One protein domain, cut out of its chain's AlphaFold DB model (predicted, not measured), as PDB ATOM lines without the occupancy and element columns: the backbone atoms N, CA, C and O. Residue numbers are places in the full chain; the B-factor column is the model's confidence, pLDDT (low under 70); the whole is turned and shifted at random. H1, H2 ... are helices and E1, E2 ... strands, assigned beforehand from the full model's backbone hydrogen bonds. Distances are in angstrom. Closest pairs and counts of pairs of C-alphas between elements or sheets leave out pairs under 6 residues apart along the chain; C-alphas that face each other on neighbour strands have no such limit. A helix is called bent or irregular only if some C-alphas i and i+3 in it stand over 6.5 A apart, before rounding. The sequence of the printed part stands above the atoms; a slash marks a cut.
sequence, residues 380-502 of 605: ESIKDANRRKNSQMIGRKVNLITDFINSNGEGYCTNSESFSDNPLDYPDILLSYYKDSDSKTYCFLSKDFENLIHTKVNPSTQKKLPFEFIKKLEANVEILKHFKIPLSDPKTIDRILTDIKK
ATOM      1  N   GLU A 380      29.642  -9.898 -22.564       93.69
ATOM      2  CA  GLU A 380      29.607 -11.237 -23.157       93.69
ATOM      3  C   GLU A 380      28.913 -12.232 -22.228       93.69
ATOM      4  O   GLU A 380      28.090 -13.029 -22.675       93.69
ATOM      5  N   SER A 381      29.125 -12.102 -20.919       94.50
ATOM      6  CA  SER A 381      28.425 -12.909 -19.918       94.50
ATOM      7  C   SER A 381      26.898 -12.743 -19.984       94.50
ATOM      8  O   SER A 381      26.163 -13.726 -19.874       94.50
ATOM      9  N   ILE A 382      26.399 -11.520 -20.208       93.38
ATOM     10  CA  ILE A 382      24.955 -11.254 -20.346       93.38
ATOM     11  C   ILE A 382      24.421 -11.800 -21.677       93.38
ATOM     12  O   ILE A 382      23.349 -12.410 -21.702       93.38
ATOM     13  N   LYS A 383      25.162 -11.622 -22.778       94.00
ATOM     14  CA  LYS A 383      24.794 -12.165 -24.097       94.00
ATOM     15  C   LYS A 383      24.698 -13.685 -24.057       94.00
ATOM     16  O   LYS A 383      23.691 -14.246 -24.485       94.00
ATOM     17  N   ASP A 384      25.684 -14.349 -23.465       94.56
ATOM     18  CA  ASP A 384      25.683 -15.798 -23.283       94.56
ATOM     19  C   ASP A 384      24.535 -16.266 -22.389       94.56
ATOM     20  O   ASP A 384      23.876 -17.260 -22.703       94.56
ATOM     21  N   ALA A 385      24.245 -15.547 -21.302       93.69
ATOM     22  CA  ALA A 385      23.096 -15.846 -20.454       93.69
ATOM     23  C   ALA A 385      21.773 -15.732 -21.230       93.69
ATOM     24  O   ALA A 385      20.922 -16.619 -21.115       93.69
ATOM     25  N   ASN A 386      21.612 -14.702 -22.070       94.19
ATOM     26  CA  ASN A 386      20.432 -14.545 -22.921       94.19
ATOM     27  C   ASN A 386      20.321 -15.663 -23.966       94.19
ATOM     28  O   ASN A 386      19.259 -16.267 -24.106       94.19
ATOM     29  N   ARG A 387      21.424 -16.001 -24.647       95.50
ATOM     30  CA  ARG A 387      21.470 -17.103 -25.620       95.50
ATOM     31  C   ARG A 387      21.065 -18.428 -24.986       95.50
ATOM     32  O   ARG A 387      20.213 -19.129 -25.528       95.50
ATOM     33  N   ARG A 388      21.632 -18.749 -23.817       94.69
ATOM     34  CA  ARG A 388      21.297 -19.962 -23.054       94.69
ATOM     35  C   ARG A 388      19.832 -19.958 -22.630       94.69
ATOM     36  O   ARG A 388      19.148 -20.956 -22.840       94.69
ATOM     37  N   LYS A 389      19.326 -18.838 -22.098       92.81
ATOM     38  CA  LYS A 389      17.910 -18.678 -21.728       92.81
ATOM     39  C   LYS A 389      16.997 -18.947 -22.925       92.81
ATOM     40  O   LYS A 389      16.110 -19.791 -22.829       92.81
ATOM     41  N   ASN A 390      17.232 -18.280 -24.052       94.31
ATOM     42  CA  ASN A 390      16.419 -18.430 -25.257       94.31
ATOM     43  C   ASN A 390      16.495 -19.849 -25.825       94.31
ATOM     44  O   ASN A 390      15.457 -20.439 -26.120       94.31
ATOM     45  N   SER A 391      17.691 -20.437 -25.910       95.19
ATOM     46  CA  SER A 391      17.859 -21.816 -26.376       95.19
ATOM     47  C   SER A 391      17.104 -22.813 -25.488       95.19
ATOM     48  O   SER A 391      16.360 -23.655 -25.995       95.19
ATOM     49  N   GLN A 392      17.194 -22.673 -24.161       93.25
ATOM     50  CA  GLN A 392      16.447 -23.507 -23.217       93.25
ATOM     51  C   GLN A 392      14.932 -23.286 -23.307       93.25
ATOM     52  O   GLN A 392      14.166 -24.242 -23.202       93.25
ATOM     53  N   MET A 393      14.472 -22.048 -23.501       91.38
ATOM     54  CA  MET A 393      13.044 -21.741 -23.641       91.38
ATOM     55  C   MET A 393      12.456 -22.328 -24.921       91.38
ATOM     56  O   MET A 393      11.387 -22.940 -24.865       91.38
ATOM     57  N   ILE A 394      13.164 -22.194 -26.046       93.75
ATOM     58  CA  ILE A 394      12.784 -22.818 -27.315       93.75
ATOM     59  C   ILE A 394      12.706 -24.330 -27.125       93.75
ATOM     60  O   ILE A 394      11.672 -24.928 -27.409       93.75
ATOM     61  N   GLY A 395      13.755 -24.937 -26.569       91.69
ATOM     62  CA  GLY A 395      13.781 -26.371 -26.313       91.69
ATOM     63  C   GLY A 395      12.607 -26.827 -25.447       91.69
ATOM     64  O   GLY A 395      11.847 -27.695 -25.854       91.69
ATOM     65  N   ARG A 396      12.364 -26.185 -24.299       90.31
ATOM     66  CA  ARG A 396      11.268 -26.546 -23.378       90.31
ATOM     67  C   ARG A 396       9.866 -26.374 -23.957       90.31
ATOM     68  O   ARG A 396       8.993 -27.168 -23.628       90.31
ATOM     69  N   LYS A 397       9.618 -25.327 -24.751       90.19
ATOM     70  CA  LYS A 397       8.268 -25.027 -25.265       90.19
ATOM     71  C   LYS A 397       7.927 -25.787 -26.545       90.19
ATOM     72  O   LYS A 397       6.749 -25.931 -26.855       90.19
ATOM     73  N   VAL A 398       8.935 -26.200 -27.309       88.88
ATOM     74  CA  VAL A 398       8.754 -26.731 -28.665       88.88
ATOM     75  C   VAL A 398       9.047 -28.229 -28.730       88.88
ATOM     76  O   VAL A 398       8.412 -28.936 -29.511       88.88
ATOM     77  N   ASN A 399       9.975 -28.731 -27.914       86.56
ATOM     78  CA  ASN A 399      10.346 -30.140 -27.924       86.56
ATOM     79  C   ASN A 399       9.426 -30.991 -27.045       86.56
ATOM     80  O   ASN A 399       8.982 -30.580 -25.974       86.56
ATOM     81  N   LEU A 400       9.171 -32.214 -27.501       85.00
ATOM     82  CA  LEU A 400       8.475 -33.240 -26.731       85.00
ATOM     83  C   LEU A 400       9.458 -33.920 -25.774       85.00
ATOM     84  O   LEU A 400      10.662 -33.910 -26.013       85.00
ATOM     85  N   ILE A 401       8.959 -34.585 -24.725       84.56
ATOM     86  CA  ILE A 401       9.794 -35.342 -23.763       84.56
ATOM     87  C   ILE A 401      10.747 -36.311 -24.485       84.56
ATOM     88  O   ILE A 401      11.894 -36.472 -24.080       84.56
ATOM     89  N   THR A 402      10.297 -36.911 -25.588       83.06
ATOM     90  CA  THR A 402      11.093 -37.826 -26.418       83.06
ATOM     91  C   THR A 402      12.345 -37.180 -27.005       83.06
ATOM     92  O   THR A 402      13.365 -37.847 -27.146       83.06
ATOM     93  N   ASP A 403      12.298 -35.884 -27.299       78.75
ATOM     94  CA  ASP A 403      13.418 -35.148 -27.882       78.75
ATOM     95  C   ASP A 403      14.523 -34.885 -26.839       78.75
ATOM     96  O   ASP A 403      15.685 -34.707 -27.201       78.75
ATOM     97  N   PHE A 404      14.195 -34.902 -25.540       81.69
ATOM     98  CA  PHE A 404      15.157 -34.723 -24.442       81.69
ATOM     99  C   PHE A 404      15.950 -35.992 -24.115       81.69
ATOM    100  O   PHE A 404      16.977 -35.907 -23.452       81.69
ATOM    101  N   ILE A 405      15.509 -37.169 -24.571       82.06
ATOM    102  CA  ILE A 405      16.174 -38.443 -24.242       82.06
ATOM    103  C   ILE A 405      17.597 -38.491 -24.826       82.06
ATOM    104  O   ILE A 405      18.487 -39.080 -24.219       82.06
ATOM    105  N   ASN A 406      17.821 -37.830 -25.968       76.50
ATOM    106  CA  ASN A 406      19.092 -37.859 -26.701       76.50
ATOM    107  C   ASN A 406      19.685 -36.464 -26.976       76.50
ATOM    108  O   ASN A 406      20.634 -36.351 -27.750       76.50
ATOM    109  N   SER A 407      19.127 -35.398 -26.400       77.75
ATOM    110  CA  SER A 407      19.618 -34.032 -26.602       77.75
ATOM    111  C   SER A 407      19.728 -33.287 -25.277       77.75
ATOM    112  O   SER A 407      19.013 -33.587 -24.325       77.75
ATOM    113  N   ASN A 408      20.569 -32.251 -25.234       79.00
ATOM    114  CA  ASN A 408      20.698 -31.368 -24.067       79.00
ATOM    115  C   ASN A 408      19.425 -30.538 -23.796       79.00
ATOM    116  O   ASN A 408      19.412 -29.701 -22.897       79.00
ATOM    117  N   GLY A 409      18.359 -30.731 -24.585       77.31
ATOM    118  CA  GLY A 409      17.132 -29.957 -24.474       77.31
ATOM    119  C   GLY A 409      17.263 -28.521 -24.975       77.31
ATOM    120  O   GLY A 409      16.391 -27.705 -24.691       77.31
ATOM    121  N   GLU A 410      18.340 -28.205 -25.692       86.44
ATOM    122  CA  GLU A 410      18.589 -26.902 -26.303       86.44
ATOM    123  C   GLU A 410      17.864 -26.793 -27.648       86.44
ATOM    124  O   GLU A 410      17.918 -27.689 -28.492       86.44
ATOM    125  N   GLY A 411      17.143 -25.692 -27.841       86.88
ATOM    126  CA  GLY A 411      16.491 -25.358 -29.099       86.88
ATOM    127  C   GLY A 411      17.391 -24.509 -29.992       86.88
ATOM    128  O   GLY A 411      18.112 -23.634 -29.508       86.88
ATOM    129  N   TYR A 412      17.307 -24.738 -31.302       92.56
ATOM    130  CA  TYR A 412      17.971 -23.937 -32.330       92.56
ATOM    131  C   TYR A 412      16.977 -23.513 -33.415       92.56
ATOM    132  O   TYR A 412      15.973 -24.183 -33.665       92.56
ATOM    133  N   CYS A 413      17.260 -22.385 -34.063       95.56
ATOM    134  CA  CYS A 413      16.453 -21.858 -35.157       95.56
ATOM    135  C   CYS A 413      16.946 -22.434 -36.486       95.56
ATOM    136  O   CYS A 413      18.080 -22.194 -36.883       95.56
ATOM    137  N   THR A 414      16.088 -23.161 -37.199       96.75
ATOM    138  CA  THR A 414      16.423 -23.785 -38.493       96.75
ATOM    139  C   THR A 414      16.730 -22.743 -39.566       96.75
ATOM    140  O   THR A 414      17.534 -22.980 -40.457       96.75
ATOM    141  N   ASN A 415      16.096 -21.576 -39.483       96.25
ATOM    142  CA  ASN A 415      16.296 -20.453 -40.392       96.25
ATOM    143  C   ASN A 415      17.308 -19.426 -39.855       96.25
ATOM    144  O   ASN A 415      17.192 -18.248 -40.178       96.25
ATOM    145  N   SER A 416      18.284 -19.837 -39.036       95.56
ATOM    146  CA  SER A 416      19.282 -18.927 -38.446       95.56
ATOM    147  C   SER A 416      20.067 -18.118 -39.485       95.56
ATOM    148  O   SER A 416      20.436 -16.983 -39.222       95.56
ATOM    149  N   GLU A 417      20.274 -18.670 -40.681       94.75
ATOM    150  CA  GLU A 417      20.969 -18.001 -41.792       94.75
ATOM    151  C   GLU A 417      20.161 -16.851 -42.419       94.75
ATOM    152  O   GLU A 417      20.709 -16.036 -43.153       94.75
ATOM    153  N   SER A 418      18.854 -16.765 -42.144       93.00
ATOM    154  CA  SER A 418      17.992 -15.677 -42.636       93.00
ATOM    155  C   SER A 418      18.101 -14.390 -41.805       93.00
ATOM    156  O   SER A 418      17.431 -13.403 -42.119       93.00
ATOM    157  N   PHE A 419      18.905 -14.389 -40.739       93.88
ATOM    158  CA  PHE A 419      19.088 -13.252 -39.840       93.88
ATOM    159  C   PHE A 419      20.445 -12.578 -40.069       93.88
ATOM    160  O   PHE A 419      21.428 -13.237 -40.397       93.88
ATOM    161  N   SER A 420      20.501 -11.255 -39.880       93.00
ATOM    162  CA  SER A 420      21.764 -10.498 -39.864       93.00
ATOM    163  C   SER A 420      22.620 -10.832 -38.643       93.00
ATOM    164  O   SER A 420      23.843 -10.852 -38.730       93.00
ATOM    165  N   ASP A 421      21.955 -11.106 -37.523       95.00
ATOM    166  CA  ASP A 421      22.534 -11.389 -36.215       95.00
ATOM    167  C   ASP A 421      22.036 -12.748 -35.715       95.00
ATOM    168  O   ASP A 421      21.064 -13.301 -36.235       95.00
ATOM    169  N   ASN A 422      22.661 -13.302 -34.675       95.88
ATOM    170  CA  ASN A 422      22.170 -14.547 -34.090       95.88
ATOM    171  C   ASN A 422      20.747 -14.324 -33.528       95.88
ATOM    172  O   ASN A 422      20.568 -13.463 -32.667       95.88
ATOM    173  N   PRO A 423      19.723 -15.099 -33.942       96.12
ATOM    174  CA  PRO A 423      18.352 -14.912 -33.458       96.12
ATOM    175  C   PRO A 423      18.220 -15.070 -31.934       96.12
ATOM    176  O   PRO A 423      17.305 -14.511 -31.336       96.12
ATOM    177  N   LEU A 424      19.147 -15.786 -31.285       96.50
ATOM    178  CA  LEU A 424      19.187 -15.937 -29.830       96.50
ATOM    179  C   LEU A 424      19.757 -14.710 -29.099       96.50
ATOM    180  O   LEU A 424      19.661 -14.663 -27.873       96.50
ATOM    181  N   ASP A 425      20.309 -13.724 -29.814       96.44
ATOM    182  CA  ASP A 425      20.769 -12.445 -29.250       96.44
ATOM    183  C   ASP A 425      19.627 -11.461 -29.000       96.44
ATOM    184  O   ASP A 425      19.833 -10.433 -28.357       96.44
ATOM    185  N   TYR A 426      18.422 -11.756 -29.482       96.50
ATOM    186  CA  TYR A 426      17.253 -10.915 -29.262       96.50
ATOM    187  C   TYR A 426      16.554 -11.270 -27.942       96.50
ATOM    188  O   TYR A 426      16.563 -12.431 -27.523       96.50
ATOM    189  N   PRO A 427      15.927 -10.296 -27.266       95.12
ATOM    190  CA  PRO A 427      14.999 -10.562 -26.171       95.12
ATOM    191  C   PRO A 427      13.890 -11.550 -26.559       95.12
ATOM    192  O   PRO A 427      13.362 -11.472 -27.667       95.12
ATOM    193  N   ASP A 428      13.461 -12.405 -25.623       93.19
ATOM    194  CA  ASP A 428      12.358 -13.367 -25.841       93.19
ATOM    195  C   ASP A 428      11.069 -12.675 -26.318       93.19
ATOM    196  O   ASP A 428      10.384 -13.182 -27.197       93.19
ATOM    197  N   ILE A 429      10.769 -11.465 -25.829       94.00
ATOM    198  CA  ILE A 429       9.574 -10.714 -26.252       94.00
ATOM    199  C   ILE A 429       9.601 -10.317 -27.741       94.00
ATOM    200  O   ILE A 429       8.552 -10.145 -28.360       94.00
ATOM    201  N   LEU A 430      10.793 -10.204 -28.338       96.38
ATOM    202  CA  LEU A 430      10.978  -9.894 -29.759       96.38
ATOM    203  C   LEU A 430      11.135 -11.147 -30.625       96.38
ATOM    204  O   LEU A 430      11.196 -11.022 -31.848       96.38
ATOM    205  N   LEU A 431      11.208 -12.334 -30.020       96.69
ATOM    206  CA  LEU A 431      11.483 -13.597 -30.694       96.69
ATOM    207  C   LEU A 431      10.285 -14.541 -30.562       96.69
ATOM    208  O   LEU A 431       9.866 -14.929 -29.477       96.69
ATOM    209  N   SER A 432       9.734 -14.976 -31.688       97.38
ATOM    210  CA  SER A 432       8.676 -15.989 -31.713       97.38
ATOM    211  C   SER A 432       9.107 -17.198 -32.521       97.38
ATOM    212  O   SER A 432       9.814 -17.077 -33.512       97.38
ATOM    213  N   TYR A 433       8.686 -18.384 -32.095       97.38
ATOM    214  CA  TYR A 433       9.108 -19.642 -32.698       97.38
ATOM    215  C   TYR A 433       8.016 -20.710 -32.639       97.38
ATOM    216  O   TYR A 433       7.142 -20.662 -31.767       97.38
ATOM    217  N   TYR A 434       8.088 -21.679 -33.556       97.00
ATOM    218  CA  TYR A 434       7.214 -22.856 -33.597       97.00
ATOM    219  C   TYR A 434       7.925 -24.079 -34.218       97.00
ATOM    220  O   TYR A 434       8.863 -23.907 -35.000       97.00
ATOM    221  N   LYS A 435       7.474 -25.304 -33.887       95.38
ATOM    222  CA  LYS A 435       7.884 -26.551 -34.571       95.38
ATOM    223  C   LYS A 435       6.948 -26.825 -35.736       95.38
ATOM    224  O   LYS A 435       5.731 -26.821 -35.548       95.38
ATOM    225  N   ASP A 436       7.493 -27.091 -36.912       94.50
ATOM    226  CA  ASP A 436       6.693 -27.545 -38.043       94.50
ATOM    227  C   ASP A 436       6.422 -29.064 -37.994       94.50
ATOM    228  O   ASP A 436       6.821 -29.766 -37.061       94.50
ATOM    229  N   SER A 437       5.723 -29.574 -39.013       93.38
ATOM    230  CA  SER A 437       5.424 -31.005 -39.167       93.38
ATOM    231  C   SER A 437       6.668 -31.888 -39.259       93.38
ATOM    232  O   SER A 437       6.610 -33.064 -38.915       93.38
ATOM    233  N   ASP A 438       7.786 -31.329 -39.722       93.06
ATOM    234  CA  ASP A 438       9.025 -32.051 -39.996       93.06
ATOM    235  C   ASP A 438       9.962 -31.977 -38.781       93.06
ATOM    236  O   ASP A 438      11.158 -32.249 -38.880       93.06
ATOM    237  N   SER A 439       9.412 -31.595 -37.622       90.69
ATOM    238  CA  SER A 439      10.133 -31.405 -36.367       90.69
ATOM    239  C   SER A 439      11.228 -30.336 -36.429       90.69
ATOM    240  O   SER A 439      12.117 -30.319 -35.576       90.69
ATOM    241  N   LYS A 440      11.157 -29.406 -37.390       94.44
ATOM    242  CA  LYS A 440      12.088 -28.282 -37.505       94.44
ATOM    243  C   LYS A 440      11.531 -27.067 -36.780       94.44
ATOM    244  O   LYS A 440      10.367 -26.704 -36.942       94.44
ATOM    245  N   THR A 441      12.377 -26.418 -35.989       95.75
ATOM    246  CA  THR A 441      12.001 -25.201 -35.266       95.75
ATOM    247  C   THR A 441      12.314 -23.980 -36.115       95.75
ATOM    248  O   THR A 441      13.463 -23.789 -36.513       95.75
ATOM    249  N   TYR A 442      11.311 -23.151 -36.381       97.50
ATOM    250  CA  TYR A 442      11.458 -21.884 -37.098       97.50
ATOM    251  C   TYR A 442      11.293 -20.721 -36.131       97.50
ATOM    252  O   TYR A 442      10.396 -20.750 -35.289       97.50
ATOM    253  N   CYS A 443      12.139 -19.705 -36.276       98.00
ATOM    254  CA  CYS A 443      12.132 -18.498 -35.460       98.00
ATOM    255  C   CYS A 443      11.820 -17.272 -36.322       98.00
ATOM    256  O   CYS A 443      12.132 -17.252 -37.509       98.00
ATOM    257  N   PHE A 444      11.227 -16.247 -35.723       98.06
ATOM    258  CA  PHE A 444      10.837 -14.999 -36.372       98.06
ATOM    259  C   PHE A 444      11.016 -13.846 -35.395       98.06
ATOM    260  O   PHE A 444      10.793 -14.019 -34.192       98.06
ATOM    261  N   LEU A 445      11.398 -12.679 -35.908       97.88
ATOM    262  CA  LEU A 445      11.547 -11.475 -35.096       97.88
ATOM    263  C   LEU A 445      10.288 -10.615 -35.169       97.88
ATOM    264  O   LEU A 445       9.467 -10.774 -36.073       97.88
ATOM    265  N   SER A 446      10.161  -9.659 -34.248       97.56
ATOM    266  CA  SER A 446       9.011  -8.748 -34.172       97.56
ATOM    267  C   SER A 446       8.675  -8.047 -35.491       97.56
ATOM    268  O   SER A 446       7.501  -7.806 -35.766       97.56
ATOM    269  N   LYS A 447       9.678  -7.780 -36.340       97.75
ATOM    270  CA  LYS A 447       9.498  -7.159 -37.664       97.75
ATOM    271  C   LYS A 447       8.671  -8.011 -38.627       97.75
ATOM    272  O   LYS A 447       8.066  -7.477 -39.549       97.75
ATOM    273  N   ASP A 448       8.629  -9.321 -38.399       97.94
ATOM    274  CA  ASP A 448       7.926 -10.280 -39.245       97.94
ATOM    275  C   ASP A 448       6.505 -10.569 -38.727       97.94
ATOM    276  O   ASP A 448       5.688 -11.117 -39.464       97.94
ATOM    277  N   PHE A 449       6.181 -10.211 -37.476       98.19
ATOM    278  CA  PHE A 449       4.960 -10.670 -36.799       98.19
ATOM    279  C   PHE A 449       3.685 -10.270 -37.542       98.19
ATOM    280  O   PHE A 449       2.846 -11.127 -37.811       98.19
ATOM    281  N   GLU A 450       3.542  -9.000 -37.929       98.12
ATOM    282  CA  GLU A 450       2.339  -8.523 -38.626       98.12
ATOM    283  C   GLU A 450       2.156  -9.210 -39.984       98.12
ATOM    284  O   GLU A 450       1.049  -9.620 -40.337       98.12
ATOM    285  N   ASN A 451       3.251  -9.416 -40.718       97.94
ATOM    286  CA  ASN A 451       3.207 -10.108 -42.000       97.94
ATOM    287  C   ASN A 451       2.844 -11.594 -41.835       97.94
ATOM    288  O   ASN A 451       2.061 -12.132 -42.617       97.94
ATOM    289  N   LEU A 452       3.357 -12.261 -40.797       98.31
ATOM    290  CA  LEU A 452       3.025 -13.655 -40.485       98.31
ATOM    291  C   LEU A 452       1.561 -13.815 -40.055       98.31
ATOM    292  O   LEU A 452       0.909 -14.770 -40.473       98.31
ATOM    293  N   ILE A 453       1.022 -12.872 -39.272       98.38
ATOM    294  CA  ILE A 453      -0.399 -12.843 -38.886       98.38
ATOM    295  C   ILE A 453      -1.287 -12.674 -40.125       98.38
ATOM    296  O   ILE A 453      -2.282 -13.387 -40.279       98.38
ATOM    297  N   HIS A 454      -0.914 -11.764 -41.028       98.12
ATOM    298  CA  HIS A 454      -1.673 -11.479 -42.242       98.12
ATOM    299  C   HIS A 454      -1.640 -12.648 -43.236       98.12
ATOM    300  O   HIS A 454      -2.683 -13.137 -43.671       98.12
ATOM    301  N   THR A 455      -0.443 -13.121 -43.586       98.25
ATOM    302  CA  THR A 455      -0.254 -14.171 -44.598       98.25
ATOM    303  C   THR A 455      -0.609 -15.559 -44.080       98.25
ATOM    304  O   THR A 455      -1.031 -16.409 -44.860       98.25
ATOM    305  N   LYS A 456      -0.457 -15.802 -42.770       98.44
ATOM    306  CA  LYS A 456      -0.657 -17.104 -42.111       98.44
ATOM    307  C   LYS A 456       0.209 -18.218 -42.710       98.44
ATOM    308  O   LYS A 456      -0.144 -19.396 -42.610       98.44
ATOM    309  N   VAL A 457       1.335 -17.858 -43.327       98.06
ATOM    310  CA  VAL A 457       2.243 -18.763 -44.042       98.06
ATOM    311  C   VAL A 457       3.678 -18.518 -43.580       98.06
ATOM    312  O   VAL A 457       4.093 -17.380 -43.389       98.06
ATOM    313  N   ASN A 458       4.443 -19.594 -43.393       97.62
ATOM    314  CA  ASN A 458       5.873 -19.500 -43.121       97.62
ATOM    315  C   ASN A 458       6.612 -19.122 -44.419       97.62
ATOM    316  O   ASN A 458       6.569 -19.900 -45.376       97.62
ATOM    317  N   PRO A 459       7.335 -17.990 -44.461       96.62
ATOM    318  CA  PRO A 459       8.008 -17.518 -45.670       96.62
ATOM    319  C   PRO A 459       9.111 -18.465 -46.168       96.62
ATOM    320  O   PRO A 459       9.363 -18.526 -47.369       96.62
ATOM    321  N   SER A 460       9.743 -19.240 -45.281       95.94
ATOM    322  CA  SER A 460      10.821 -20.171 -45.633       95.94
ATOM    323  C   SER A 460      10.313 -21.487 -46.224       95.94
ATOM    324  O   SER A 460      11.012 -22.104 -47.020       95.94
ATOM    325  N   THR A 461       9.119 -21.950 -45.833       96.56
ATOM    326  CA  THR A 461       8.596 -23.273 -46.241       96.56
ATOM    327  C   THR A 461       7.332 -23.208 -47.085       96.56
ATOM    328  O   THR A 461       6.920 -24.228 -47.630       96.56
ATOM    329  N   GLN A 462       6.690 -22.040 -47.164       97.00
ATOM    330  CA  GLN A 462       5.378 -21.831 -47.785       97.00
ATOM    331  C   GLN A 462       4.246 -22.671 -47.159       97.00
ATOM    332  O   GLN A 462       3.136 -22.733 -47.688       97.00
ATOM    333  N   LYS A 463       4.485 -23.298 -45.997       97.62
ATOM    334  CA  LYS A 463       3.474 -24.047 -45.240       97.62
ATOM    335  C   LYS A 463       2.623 -23.100 -44.387       97.62
ATOM    336  O   LYS A 463       3.112 -22.086 -43.887       97.62
ATOM    337  N   LYS A 464       1.356 -23.467 -44.164       97.94
ATOM    338  CA  LYS A 464       0.442 -22.736 -43.270       97.94
ATOM    339  C   LYS A 464       0.958 -22.758 -41.825       97.94
ATOM    340  O   LYS A 464       1.370 -23.807 -41.331       97.94
ATOM    341  N   LEU A 465       0.911 -21.610 -41.152       97.94
ATOM    342  CA  LEU A 465       1.306 -21.476 -39.749       97.94
ATOM    343  C   LEU A 465       0.271 -22.126 -38.811       97.94
ATOM    344  O   LEU A 465      -0.933 -22.059 -39.092       97.94
ATOM    345  N   PRO A 466       0.701 -22.720 -37.679       97.75
ATOM    346  CA  PRO A 466      -0.220 -23.212 -36.658       97.75
ATOM    347  C   PRO A 466      -1.109 -22.093 -36.105       97.75
ATOM    348  O   PRO A 466      -0.641 -20.980 -35.867       97.75
ATOM    349  N   PHE A 467      -2.381 -22.396 -35.844       97.44
ATOM    350  CA  PHE A 467      -3.338 -21.417 -35.314       97.44
ATOM    351  C   PHE A 467      -2.890 -20.825 -33.967       97.44
ATOM    352  O   PHE A 467      -2.873 -19.607 -33.808       97.44
ATOM    353  N   GLU A 468      -2.435 -21.671 -33.039       96.88
ATOM    354  CA  GLU A 468      -1.928 -21.230 -31.729       96.88
ATOM    355  C   GLU A 468      -0.708 -20.308 -31.847       96.88
ATOM    356  O   GLU A 468      -0.539 -19.382 -31.054       96.88
ATOM    357  N   PHE A 469       0.130 -20.518 -32.868       97.25
ATOM    358  CA  PHE A 469       1.269 -19.644 -33.126       97.25
ATOM    359  C   PHE A 469       0.812 -18.254 -33.582       97.25
ATOM    360  O   PHE A 469       1.312 -17.260 -33.067       97.25
ATOM    361  N   ILE A 470      -0.179 -18.173 -34.476       98.38
ATOM    362  CA  ILE A 470      -0.756 -16.892 -34.920       98.38
ATOM    363  C   ILE A 470      -1.360 -16.135 -33.732       98.38
ATOM    364  O   ILE A 470      -1.046 -14.965 -33.543       98.38
ATOM    365  N   LYS A 471      -2.142 -16.812 -32.882       97.81
ATOM    366  CA  LYS A 471      -2.736 -16.204 -31.682       97.81
ATOM    367  C   LYS A 471      -1.672 -15.662 -30.718       97.81
ATOM    368  O   LYS A 471      -1.832 -14.588 -30.144       97.81
ATOM    369  N   LYS A 472      -0.556 -16.383 -30.557       96.44
ATOM    370  CA  LYS A 472       0.600 -15.910 -29.781       96.44
ATOM    371  C   LYS A 472       1.232 -14.658 -30.404       96.44
ATOM    372  O   LYS A 472       1.580 -13.738 -29.670       96.44
ATOM    373  N   LEU A 473       1.383 -14.613 -31.729       97.81
ATOM    374  CA  LEU A 473       1.905 -13.429 -32.421       97.81
ATOM    375  C   LEU A 473       0.992 -12.214 -32.228       97.81
ATOM    376  O   LEU A 473       1.500 -11.131 -31.966       97.81
ATOM    377  N   GLU A 474      -0.329 -12.391 -32.318       97.81
ATOM    378  CA  GLU A 474      -1.312 -11.322 -32.082       97.81
ATOM    379  C   GLU A 474      -1.158 -10.728 -30.675       97.81
ATOM    380  O   GLU A 474      -1.010  -9.512 -30.542       97.81
ATOM    381  N   ALA A 475      -1.076 -11.580 -29.646       95.62
ATOM    382  CA  ALA A 475      -0.846 -11.145 -28.268       95.62
ATOM    383  C   ALA A 475       0.500 -10.412 -28.101       95.62
ATOM    384  O   ALA A 475       0.567  -9.362 -27.467       95.62
ATOM    385  N   ASN A 476       1.574 -10.920 -28.711       94.81
ATOM    386  CA  ASN A 476       2.885 -10.269 -28.662       94.81
ATOM    387  C   ASN A 476       2.880  -8.899 -29.362       94.81
ATOM    388  O   ASN A 476       3.468  -7.949 -28.853       94.81
ATOM    389  N   VAL A 477       2.214  -8.773 -30.514       97.12
ATOM    390  CA  VAL A 477       2.065  -7.492 -31.223       97.12
ATOM    391  C   VAL A 477       1.292  -6.487 -30.374       97.12
ATOM    392  O   VAL A 477       1.674  -5.318 -30.332       97.12
ATOM    393  N   GLU A 478       0.238  -6.926 -29.685       94.50
ATOM    394  CA  GLU A 478      -0.534  -6.079 -28.776       94.50
ATOM    395  C   GLU A 478       0.332  -5.551 -27.624       94.50
ATOM    396  O   GLU A 478       0.378  -4.340 -27.407       94.50
ATOM    397  N   ILE A 479       1.097  -6.429 -26.965       90.69
ATOM    398  CA  ILE A 479       2.028  -6.059 -25.887       90.69
ATOM    399  C   ILE A 479       3.082  -5.063 -26.391       90.69
ATOM    400  O   ILE A 479       3.274  -3.997 -25.805       90.69
ATOM    401  N   LEU A 480       3.745  -5.358 -27.513       93.00
ATOM    402  CA  LEU A 480       4.794  -4.490 -28.059       93.00
ATOM    403  C   LEU A 480       4.244  -3.108 -28.448       93.00
ATOM    404  O   LEU A 480       4.885  -2.092 -28.174       93.00
ATOM    405  N   LYS A 481       3.030  -3.043 -29.011       92.56
ATOM    406  CA  LYS A 481       2.350  -1.772 -29.306       92.56
ATOM    407  C   LYS A 481       1.952  -1.017 -28.040       92.56
ATOM    408  O   LYS A 481       2.125   0.200 -28.005       92.56
ATOM    409  N   HIS A 482       1.468  -1.714 -27.011       87.25
ATOM    410  CA  HIS A 482       1.106  -1.117 -25.724       87.25
ATOM    411  C   HIS A 482       2.290  -0.364 -25.099       87.25
ATOM    412  O   HIS A 482       2.147   0.789 -24.693       87.25
ATOM    413  N   PHE A 483       3.482  -0.964 -25.129       85.25
ATOM    414  CA  PHE A 483       4.717  -0.367 -24.606       85.25
ATOM    415  C   PHE A 483       5.478   0.512 -25.614       85.25
ATOM    416  O   PHE A 483       6.588   0.967 -25.342       85.25
ATOM    417  N   LYS A 484       4.890   0.798 -26.785       90.06
ATOM    418  CA  LYS A 484       5.510   1.605 -27.856       90.06
ATOM    419  C   LYS A 484       6.879   1.062 -28.301       90.06
ATOM    420  O   LYS A 484       7.755   1.827 -28.707       90.06
ATOM    421  N   ILE A 485       7.073  -0.253 -28.233       90.38
ATOM    422  CA  ILE A 485       8.275  -0.922 -28.722       90.38
ATOM    423  C   ILE A 485       8.147  -1.090 -30.247       90.38
ATOM    424  O   ILE A 485       7.174  -1.690 -30.714       90.38
ATOM    425  N   PRO A 486       9.088  -0.558 -31.053       92.12
ATOM    426  CA  PRO A 486       8.983  -0.613 -32.506       92.12
ATOM    427  C   PRO A 486       9.137  -2.050 -33.013       92.12
ATOM    428  O   PRO A 486      10.153  -2.699 -32.779       92.12
ATOM    429  N   LEU A 487       8.145  -2.532 -33.767       95.06
ATOM    430  CA  LEU A 487       8.192  -3.863 -34.376       95.06
ATOM    431  C   LEU A 487       9.266  -3.955 -35.467       95.06
ATOM    432  O   LEU A 487       9.924  -4.984 -35.575       95.06
ATOM    433  N   SER A 488       9.448  -2.887 -36.248       95.94
ATOM    434  CA  SER A 488      10.249  -2.858 -37.479       95.94
ATOM    435  C   SER A 488      11.769  -2.862 -37.279       95.94
ATOM    436  O   SER A 488      12.478  -3.304 -38.180       95.94
ATOM    437  N   ASP A 489      12.268  -2.406 -36.126       94.88
ATOM    438  CA  ASP A 489      13.703  -2.368 -35.781       94.88
ATOM    439  C   ASP A 489      13.949  -3.124 -34.460       94.88
ATOM    440  O   ASP A 489      14.198  -2.497 -33.425       94.88
ATOM    441  N   PRO A 490      13.825  -4.471 -34.448       94.81
ATOM    442  CA  PRO A 490      14.133  -5.258 -33.262       94.81
ATOM    443  C   PRO A 490      15.597  -5.062 -32.870       94.81
ATOM    444  O   PRO A 490      16.499  -5.157 -33.704       94.81
ATOM    445  N   LYS A 491      15.844  -4.836 -31.580       95.38
ATOM    446  CA  LYS A 491      17.194  -4.654 -31.039       95.38
ATOM    447  C   LYS A 491      17.694  -5.937 -30.379       95.38
ATOM    448  O   LYS A 491      16.952  -6.596 -29.654       95.38
ATOM    449  N   THR A 492      18.962  -6.266 -30.608       96.00
ATOM    450  CA  THR A 492      19.671  -7.309 -29.857       96.00
ATOM    451  C   THR A 492      19.946  -6.843 -28.426       96.00
ATOM    452  O   THR A 492      19.981  -5.640 -28.152       96.00
ATOM    453  N   ILE A 493      20.191  -7.787 -27.513       94.56
ATOM    454  CA  ILE A 493      20.607  -7.497 -26.134       94.56
ATOM    455  C   ILE A 493      21.852  -6.612 -26.114       94.56
ATOM    456  O   ILE A 493      21.901  -5.660 -25.348       94.56
ATOM    457  N   ASP A 494      22.815  -6.855 -26.999       94.12
ATOM    458  CA  ASP A 494      24.030  -6.044 -27.100       94.12
ATOM    459  C   ASP A 494      23.730  -4.560 -27.390       94.12
ATOM    460  O   ASP A 494      24.211  -3.660 -26.692       94.12
ATOM    461  N   ARG A 495      22.842  -4.297 -28.360       94.88
ATOM    462  CA  ARG A 495      22.395  -2.938 -28.695       94.88
ATOM    463  C   ARG A 495      21.601  -2.309 -27.551       94.88
ATOM    464  O   ARG A 495      21.807  -1.140 -27.253       94.88
ATOM    465  N   ILE A 496      20.743  -3.080 -26.879       93.94
ATOM    466  CA  ILE A 496      19.986  -2.621 -25.703       93.94
ATOM    467  C   ILE A 496      20.931  -2.231 -24.560       93.94
ATOM    468  O   ILE A 496      20.790  -1.151 -23.995       93.94
ATOM    469  N   LEU A 497      21.920  -3.066 -24.235       93.38
ATOM    470  CA  LEU A 497      22.901  -2.789 -23.183       93.38
ATOM    471  C   LEU A 497      23.756  -1.563 -23.512       93.38
ATOM    472  O   LEU A 497      24.022  -0.743 -22.632       93.38
ATOM    473  N   THR A 498      24.149  -1.419 -24.776       94.06
ATOM    474  CA  THR A 498      24.867  -0.236 -25.262       94.06
ATOM    475  C   THR A 498      24.012   1.022 -25.118       94.06
ATOM    476  O   THR A 498      24.488   2.024 -24.589       94.06
ATOM    477  N   ASP A 499      22.737   0.960 -25.512       92.62
ATOM    478  CA  ASP A 499      21.794   2.074 -25.390       92.62
ATOM    479  C   ASP A 499      21.555   2.462 -23.918       92.62
ATOM    480  O   ASP A 499      21.507   3.648 -23.604       92.62
ATOM    481  N   ILE A 500      21.462   1.491 -23.001       93.31
ATOM    482  CA  ILE A 500      21.284   1.742 -21.558       93.31
ATOM    483  C   ILE A 500      22.519   2.418 -20.951       93.31
ATOM    484  O   ILE A 500      22.384   3.278 -20.083       93.31
ATOM    485  N   LYS A 501      23.730   2.028 -21.364       93.56
ATOM    486  CA  LYS A 501      24.977   2.611 -20.838       93.56
ATOM    487  C   LYS A 501      25.308   3.969 -21.450       93.56
ATOM    488  O   LYS A 501      26.159   4.666 -20.907       93.56
ATOM    489  N   LYS A 502      24.670   4.330 -22.562       94.12
ATOM    490  CA  LYS A 502      24.907   5.592 -23.251       94.12
ATOM    491  C   LYS A 502      24.456   6.766 -22.390       94.12
ATOM    492  O   LYS A 502      23.381   6.737 -21.787       94.12
TER     493      LYS A 502
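This is residues 380 to 502 of the 605 residues of an uncharacterized protein of viral metagenome (UniProt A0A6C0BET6). A short hairpin of two strands, E1 and E2, forms the middle, with the long helix H1 along one side and the pair H3 and H4 on the other. H2 and H5 are the parts farthest from the middle, H2 just past the last residue of H1 and H5 beside its first turns. The printed part has 123 residues with five named helices and two named strands in the order H1 H2 E1 E2 H3 H4 H5, the sheet E1 - E2 being antiparallel. It is mostly helix and compact, with a radius of gyration of the C-alphas of 14.6 A and spans of 45 by 35 by 24 A.

H1, residues 380 to 398, begins at C-alpha (29.607, -11.237, -23.157) and measures 26.6 A. H2 is residues 401 to 404. E1, residues 431 to 435, begins at C-alpha (11.483, -13.597, -30.694), and E2 is residues 441 to 445. H3, residues 446 to 455, is irregular: C-alphas 447 and 450 are 7.4 A apart. H4, residues 467 to 482, measures 22.9 A. H5, residues 493 to 501, ends at C-alpha (24.977, 2.611, -20.838).

E1 and E2 are a hairpin, with N 432 and O 444 within hydrogen-bond range at 2.9 A. The closest C-alphas of H1 and E1, Val 398 and Lys 435, are 6.0 A apart; those of H4 and E1, Phe 469 and Tyr 434, 6.8 A. H3 touches residues 470 to 477 of H4 at a steep tilt of 48 degrees, opposite ways, closest at C-alphas Ile 453 and Ile 470, 5.7 A. H5 only just touches residues 383 to 386 of H1, with 3 pairs of C-alphas within 8 A, the closest those of Lys 383 and Ile 493, 6.6 A. H1 and H4 are apart, and H2 touches no helix. In H1, H4 and H5 each O i to N i+4 pair is within hydrogen-bond range, in H3 4 of 6, and H2 is too short for one.

The C-alphas farthest apart, Thr 402 and Lys 502, are 45.7 A apart. The printed part has no cut. The links H2 to E1 and H3 to H4 are long. Mean pLDDT of the printed part is 93.7, and no printed residue is under 70.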